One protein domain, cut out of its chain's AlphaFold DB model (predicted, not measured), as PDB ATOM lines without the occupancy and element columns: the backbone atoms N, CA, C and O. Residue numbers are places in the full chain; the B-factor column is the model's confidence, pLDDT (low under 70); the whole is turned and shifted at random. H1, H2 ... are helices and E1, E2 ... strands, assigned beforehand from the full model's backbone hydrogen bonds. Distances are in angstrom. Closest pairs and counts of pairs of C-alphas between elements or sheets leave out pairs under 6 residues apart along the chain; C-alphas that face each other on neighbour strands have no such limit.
ATOM      1  N   ASN A 954      18.402  -9.376 -46.040       80.56
ATOM      2  CA  ASN A 954      18.726 -10.813 -46.024       80.56
ATOM      3  C   ASN A 954      17.852 -11.616 -45.038       80.56
ATOM      4  O   ASN A 954      18.259 -12.682 -44.570       80.56
ATOM      5  N   TYR A 955      16.670 -11.100 -44.694       85.19
ATOM      6  CA  TYR A 955      15.757 -11.693 -43.718       85.19
ATOM      7  C   TYR A 955      14.387 -11.909 -44.351       85.19
ATOM      8  O   TYR A 955      13.806 -10.971 -44.892       85.19
ATOM      9  N   SER A 956      13.871 -13.133 -44.254       83.56
ATOM     10  CA  SER A 956      12.525 -13.464 -44.711       83.56
ATOM     11  C   SER A 956      11.466 -12.692 -43.921       83.56
ATOM     12  O   SER A 956      11.609 -12.488 -42.710       83.56
ATOM     13  N   SER A 957      10.368 -12.342 -44.594       83.19
ATOM     14  CA  SER A 957       9.153 -11.751 -44.014       83.19
ATOM     15  C   SER A 957       8.769 -12.402 -42.671       83.19
ATOM     16  O   SER A 957       8.594 -11.713 -41.666       83.19
ATOM     17  N   SER A 958       8.810 -13.738 -42.611       78.88
ATOM     18  CA  SER A 958       8.586 -14.582 -41.426       78.88
ATOM     19  C   SER A 958       9.370 -14.159 -40.179       78.88
ATOM     20  O   SER A 958       8.845 -14.166 -39.065       78.88
ATOM     21  N   ARG A 959      10.653 -13.820 -40.355       85.88
ATOM     22  CA  ARG A 959      11.573 -13.459 -39.266       85.88
ATOM     23  C   ARG A 959      11.381 -12.011 -38.842       85.88
ATOM     24  O   ARG A 959      11.505 -11.706 -37.660       85.88
ATOM     25  N   LEU A 960      11.039 -11.146 -39.795       87.31
ATOM     26  CA  LEU A 960      10.744  -9.738 -39.552       87.31
ATOM     27  C   LEU A 960       9.433  -9.566 -38.767       87.31
ATOM     28  O   LEU A 960       9.427  -8.843 -37.776       87.31
ATOM     29  N   THR A 961       8.372 -10.313 -39.088       83.44
ATOM     30  CA  THR A 961       7.120 -10.282 -38.306       83.44
ATOM     31  C   THR A 961       7.302 -10.797 -36.871       83.44
ATOM     32  O   THR A 961       6.769 -10.212 -35.931       83.44
ATOM     33  N   LEU A 962       8.107 -11.842 -36.648       85.44
ATOM     34  CA  LEU A 962       8.426 -12.281 -35.279       85.44
ATOM     35  C   LEU A 962       9.316 -11.285 -34.520       85.44
ATOM     36  O   LEU A 962       9.184 -11.156 -33.302       85.44
ATOM     37  N   LEU A 963      10.194 -10.559 -35.219       87.12
ATOM     38  CA  LEU A 963      10.972  -9.464 -34.644       87.12
ATOM     39  C   LEU A 963      10.062  -8.292 -34.228       87.12
ATOM     40  O   LEU A 963      10.185  -7.823 -33.097       87.12
ATOM     41  N   GLU A 964       9.108  -7.886 -35.071       85.06
ATOM     42  CA  GLU A 964       8.062  -6.900 -34.741       85.06
ATOM     43  C   GLU A 964       7.279  -7.330 -33.483       85.06
ATOM     44  O   GLU A 964       7.219  -6.595 -32.496       85.06
ATOM     45  N   MET A 965       6.756  -8.564 -33.469       79.50
ATOM     46  CA  MET A 965       5.976  -9.121 -32.352       79.50
ATOM     47  C   MET A 965       6.765  -9.284 -31.044       79.50
ATOM     48  O   MET A 965       6.171  -9.311 -29.966       79.50
ATOM     49  N   SER A 966       8.095  -9.390 -31.101       82.56
ATOM     50  CA  SER A 966       8.944  -9.497 -29.904       82.56
ATOM     51  C   SER A 966       9.028  -8.196 -29.089       82.56
ATOM     52  O   SER A 966       9.419  -8.214 -27.914       82.56
ATOM     53  N   GLY A 967       8.723  -7.058 -29.723       83.44
ATOM     54  CA  GLY A 967       8.948  -5.719 -29.177       83.44
ATOM     55  C   GLY A 967      10.424  -5.344 -28.987       83.44
ATOM     56  O   GLY A 967      10.697  -4.306 -28.385       83.44
ATOM     57  N   LEU A 968      11.380  -6.156 -29.461       88.06
ATOM     58  CA  LEU A 968      12.819  -5.914 -29.298       88.06
ATOM     59  C   LEU A 968      13.257  -4.598 -29.954       88.06
ATOM     60  O   LEU A 968      13.943  -3.803 -29.322       88.06
ATOM     61  N   CYS A 969      12.805  -4.331 -31.182       87.88
ATOM     62  CA  CYS A 969      13.154  -3.101 -31.899       87.88
ATOM     63  C   CYS A 969      12.703  -1.828 -31.171       87.88
ATOM     64  O   CYS A 969      13.411  -0.828 -31.227       87.88
ATOM     65  N   ASN A 970      11.570  -1.873 -30.464       87.12
ATOM     66  CA  ASN A 970      11.082  -0.732 -29.689       87.12
ATOM     67  C   ASN A 970      11.968  -0.502 -28.460       87.12
ATOM     68  O   ASN A 970      12.446   0.606 -28.267       87.12
ATOM     69  N   LYS A 971      12.278  -1.564 -27.698       88.19
ATOM     70  CA  LYS A 971      13.169  -1.485 -26.524       88.19
ATOM     71  C   LYS A 971      14.532  -0.897 -26.883       88.19
ATOM     72  O   LYS A 971      14.985   0.023 -26.219       88.19
ATOM     73  N   LEU A 972      15.145  -1.383 -27.964       88.44
ATOM     74  CA  LEU A 972      16.451  -0.897 -28.417       88.44
ATOM     75  C   LEU A 972      16.380   0.542 -28.959       88.44
ATOM     76  O   LEU A 972      17.335   1.295 -28.798       88.44
ATOM     77  N   ALA A 973      15.260   0.964 -29.555       85.94
ATOM     78  CA  ALA A 973      15.054   2.361 -29.949       85.94
ATOM     79  C   ALA A 973      14.801   3.304 -28.751       85.94
ATOM     80  O   ALA A 973      15.210   4.461 -28.806       85.94
ATOM     81  N   ASP A 974      14.171   2.816 -27.677       85.31
ATOM     82  CA  ASP A 974      13.972   3.562 -26.426       85.31
ATOM     83  C   ASP A 974      15.274   3.665 -25.598       85.31
ATOM     84  O   ASP A 974      15.511   4.671 -24.929       85.31
ATOM     85  N   GLU A 975      16.126   2.635 -25.643       85.75
ATOM     86  CA  GLU A 975      17.392   2.540 -24.901       85.75
ATOM     87  C   GLU A 975      18.531   3.348 -25.550       85.75
ATOM     88  O   GLU A 975      19.264   4.061 -24.862       85.75
ATOM     89  N   TYR A 976      18.668   3.296 -26.880       81.81
ATOM     90  CA  TYR A 976      19.759   3.959 -27.598       81.81
ATOM     91  C   TYR A 976      19.319   5.312 -28.179       81.81
ATOM     92  O   TYR A 976      18.690   5.403 -29.233       81.81
ATOM     93  N   ARG A 977      19.729   6.402 -27.523       75.06
ATOM     94  CA  ARG A 977      19.475   7.793 -27.947       75.06
ATOM     95  C   ARG A 977      19.875   8.041 -29.418       75.06
ATOM     96  O   ARG A 977      20.954   7.647 -29.858       75.06
ATOM     97  N   HIS A 978      19.001   8.725 -30.164       80.12
ATOM     98  CA  HIS A 978      19.074   8.974 -31.624       80.12
ATOM     99  C   HIS A 978      19.043   7.735 -32.532       80.12
ATOM    100  O   HIS A 978      19.302   7.857 -33.732       80.12
ATOM    101  N   LEU A 979      18.706   6.557 -32.007       86.31
ATOM    102  CA  LEU A 979      18.429   5.387 -32.827       86.31
ATOM    103  C   LEU A 979      16.972   5.369 -33.303       86.31
ATOM    104  O   LEU A 979      16.044   5.791 -32.621       86.31
ATOM    105  N   SER A 980      16.768   4.811 -34.487       86.50
ATOM    106  CA  SER A 980      15.475   4.376 -34.992       86.50
ATOM    107  C   SER A 980      15.660   3.065 -35.751       86.50
ATOM    108  O   SER A 980      16.573   2.929 -36.570       86.50
ATOM    109  N   ILE A 981      14.810   2.085 -35.449       91.56
ATOM    110  CA  ILE A 981      14.790   0.774 -36.101       91.56
ATOM    111  C   ILE A 981      13.424   0.635 -36.763       91.56
ATOM    112  O   ILE A 981      12.402   0.677 -36.082       91.56
ATOM    113  N   ASN A 982      13.401   0.498 -38.084       89.31
ATOM    114  CA  ASN A 982      12.176   0.309 -38.851       89.31
ATOM    115  C   ASN A 982      12.192  -1.073 -39.509       89.31
ATOM    116  O   ASN A 982      13.179  -1.447 -40.148       89.31
ATOM    117  N   VAL A 983      11.101  -1.816 -39.345       89.19
ATOM    118  CA  VAL A 983      10.921  -3.151 -39.912       89.19
ATOM    119  C   VAL A 983       9.871  -3.064 -41.015       89.19
ATOM    120  O   VAL A 983       8.762  -2.588 -40.795       89.19
ATOM    121  N   ASP A 984      10.239  -3.502 -42.214       86.50
ATOM    122  CA  ASP A 984       9.345  -3.643 -43.361       86.50
ATOM    123  C   ASP A 984       9.264  -5.133 -43.705       86.50
ATOM    124  O   ASP A 984       9.966  -5.643 -44.585       86.50
ATOM    125  N   SER A 985       8.414  -5.847 -42.965       80.19
ATOM    126  CA  SER A 985       8.134  -7.273 -43.163       80.19
ATOM    127  C   SER A 985       7.464  -7.596 -44.507       80.19
ATOM    128  O   SER A 985       7.420  -8.765 -44.886       80.19
ATOM    129  N   VAL A 986       6.992  -6.597 -45.269       78.25
ATOM    130  CA  VAL A 986       6.386  -6.778 -46.604       78.25
ATOM    131  C   VAL A 986       7.409  -6.572 -47.726       78.25
ATOM    132  O   VAL A 986       7.400  -7.301 -48.715       78.25
ATOM    133  N   GLY A 987       8.297  -5.587 -47.588       80.12
ATOM    134  CA  GLY A 987       9.394  -5.300 -48.516       80.12
ATOM    135  C   GLY A 987      10.721  -5.985 -48.177       80.12
ATOM    136  O   GLY A 987      11.728  -5.635 -48.798       80.12
ATOM    137  N   GLU A 988      10.707  -6.906 -47.205       85.62
ATOM    138  CA  GLU A 988      11.828  -7.695 -46.670       85.62
ATOM    139  C   GLU A 988      13.060  -6.850 -46.306       85.62
ATOM    140  O   GLU A 988      14.190  -7.132 -46.715       85.62
ATOM    141  N   LYS A 989      12.834  -5.772 -45.538       88.31
ATOM    142  CA  LYS A 989      13.888  -4.845 -45.091       88.31
ATOM    143  C   LYS A 989      13.878  -4.613 -43.591       88.31
ATOM    144  O   LYS A 989      12.832  -4.499 -42.955       88.31
ATOM    145  N   LEU A 990      15.080  -4.439 -43.062       91.50
ATOM    146  CA  LEU A 990      15.341  -3.971 -41.711       91.50
ATOM    147  C   LEU A 990      16.263  -2.752 -41.797       91.50
ATOM    148  O   LEU A 990      17.412  -2.868 -42.228       91.50
ATOM    149  N   CYS A 991      15.745  -1.582 -41.428       89.94
ATOM    150  CA  CYS A 991      16.438  -0.303 -41.547       89.94
ATOM    151  C   CYS A 991      16.852   0.203 -40.162       89.94
ATOM    152  O   CYS A 991      15.996   0.520 -39.337       89.94
ATOM    153  N   PHE A 992      18.155   0.332 -39.929       91.88
ATOM    154  CA  PHE A 992      18.726   0.982 -38.750       91.88
ATOM    155  C   PHE A 992      19.173   2.396 -39.117       91.88
ATOM    156  O   PHE A 992      19.872   2.584 -40.114       91.88
ATOM    157  N   LYS A 993      18.817   3.392 -38.307       88.81
ATOM    158  CA  LYS A 993      19.227   4.783 -38.512       88.81
ATOM    159  C   LYS A 993      19.573   5.442 -37.186       88.81
ATOM    160  O   LYS A 993      18.731   5.501 -36.297       88.81
ATOM    161  N   GLY A 994      20.804   5.927 -37.068       88.56
ATOM    162  CA  GLY A 994      21.390   6.395 -35.813       88.56
ATOM    163  C   GLY A 994      22.924   6.373 -35.858       88.56
ATOM    164  O   GLY A 994      23.495   6.140 -36.928       88.56
ATOM    165  N   PRO A 995      23.607   6.635 -34.729       85.88
ATOM    166  CA  PRO A 995      25.068   6.660 -34.653       85.88
ATOM    167  C   PRO A 995      25.702   5.318 -35.048       85.88
ATOM    168  O   PRO A 995      25.215   4.251 -34.666       85.88
ATOM    169  N   ARG A 996      26.808   5.355 -35.801       82.81
ATOM    170  CA  ARG A 996      27.411   4.144 -36.394       82.81
ATOM    171  C   ARG A 996      27.814   3.075 -35.367       82.81
ATOM    172  O   ARG A 996      27.613   1.899 -35.656       82.81
ATOM    173  N   LYS A 997      28.339   3.467 -34.196       81.56
ATOM    174  CA  LYS A 997      28.721   2.542 -33.106       81.56
ATOM    175  C   LYS A 997      27.493   1.793 -32.573       81.56
ATOM    176  O   LYS A 997      27.426   0.572 -32.696       81.56
ATOM    177  N   ASN A 998      26.480   2.540 -32.135       86.31
ATOM    178  CA  ASN A 998      25.211   2.023 -31.619       86.31
ATOM    179  C   ASN A 998      24.537   1.068 -32.624       86.31
ATOM    180  O   ASN A 998      24.027   0.020 -32.242       86.31
ATOM    181  N   ILE A 999      24.573   1.384 -33.928       88.56
ATOM    182  CA  ILE A 999      24.046   0.491 -34.975       88.56
ATOM    183  C   ILE A 999      24.783  -0.855 -35.009       88.56
ATOM    184  O   ILE A 999      24.142  -1.866 -35.277       88.56
ATOM    185  N   GLN A1000      26.095  -0.914 -34.764       84.56
ATOM    186  CA  GLN A1000      26.831  -2.185 -34.762       84.56
ATOM    187  C   GLN A1000      26.435  -3.063 -33.567       84.56
ATOM    188  O   GLN A1000      26.163  -4.247 -33.759       84.56
ATOM    189  N   GLU A1001      26.335  -2.475 -32.376       86.81
ATOM    190  CA  GLU A1001      25.907  -3.140 -31.134       86.81
ATOM    191  C   GLU A1001      24.470  -3.680 -31.266       86.81
ATOM    192  O   GLU A1001      24.226  -4.883 -31.160       86.81
ATOM    193  N   VAL A1002      23.529  -2.814 -31.651       91.38
ATOM    194  CA  VAL A1002      22.118  -3.166 -31.872       91.38
ATOM    195  C   VAL A1002      21.941  -4.176 -33.007       91.38
ATOM    196  O   VAL A1002      21.121  -5.092 -32.899       91.38
ATOM    197  N   LYS A1003      22.697  -4.050 -34.108       89.12
ATOM    198  CA  LYS A1003      22.635  -5.020 -35.210       89.12
ATOM    199  C   LYS A1003      23.074  -6.401 -34.740       89.12
ATOM    200  O   LYS A1003      22.449  -7.375 -35.152       89.12
ATOM    201  N   LEU A1004      24.103  -6.506 -33.895       87.25
ATOM    202  CA  LEU A1004      24.503  -7.790 -33.316       87.25
ATOM    203  C   LEU A1004      23.353  -8.390 -32.505       87.25
ATOM    204  O   LEU A1004      22.979  -9.531 -32.772       87.25
TER     205      LEU A1004
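AT A GLANCE: This is residues 954 to 1004 of the 1215 residues of an uncharacterized protein of Pocillopora damicornis (UniProt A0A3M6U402). A two-stranded hairpin, E1 and E2, has two helices following one another along its E1 side, H1 then H2, with a corner between them, while a third helix, H3, folds back from the end of E2 and packs on that strand. H2 and H3 come close at one place, where the C-alphas of Leu 972 and Val 1002 are 7.0 A apart. The printed part has 51 residues with three named helices and two named strands, in the order H1, H2, E1, E2, H3; the sheet is E1 - E2, antiparallel, and the class is mixed, helices and strands. The whole is compact, with a radius of gyration of the C-alphas of 10.6 A and spans of 27 by 19 by 15 A.

HOW THE PARTS SIT: Start at H1, residues 957 to 966, and go on to H2, residues 968 to 975: these helices are close but not clearly touching, and their closest C-alphas, those of Leu 963 and Cys 969, are 7.3 A apart. They run the same way at a steep tilt of 49 degrees. Next look at E1, residues 980 to 984: its closest C-alphas to H1 are Val 983 and Leu 960, 6.6 A apart, and to H2 Ser 980 and Ala 973, 5.4 A apart. E1 forms a hairpin with E2, residues 989 to 995, antiparallel at 172 degrees; check N 980 and O 993 at 2.8 A, and N 991 and O 982 at 2.9 A, both within hydrogen-bond range. H3, residues 996 to 1004, comes closest to E2 at the C-alphas of Ile 999 and Phe 992, 6.5 A apart. H2 and H3 are close but not clearly touching and run opposite ways at a shallow tilt of 34 degrees, only just short of steep. H1 and H3 are apart, as are H2 and E2, and E1 and H3. In H1, H2 and H3 every O i to N i+4 pair is within hydrogen-bond range.

IN THESE COORDINATES: Find C-alpha 957 at (9.153, -11.751, -44.014); from there H1 runs 14.3 A to C-alpha 966. H2 covers 10.6 A from Leu 968 to Glu 975. E1 begins at C-alpha 980, at (15.475, 4.376, -34.992), and runs 13.1 A to Asp 984. E2 runs 19.1 A from Lys 989 to Pro 995, and H3 runs 12.7 A from Arg 996 to C-alpha 1004, at (24.503, -7.790, -33.316).

THE WHOLE: The two C-alphas farthest apart are those of Ser 958 and Arg 977, at 28.3 A. The printed part has no cut, and the four links between its elements are tight. The mean pLDDT of the printed part is 85.5, and no printed residue is under 70.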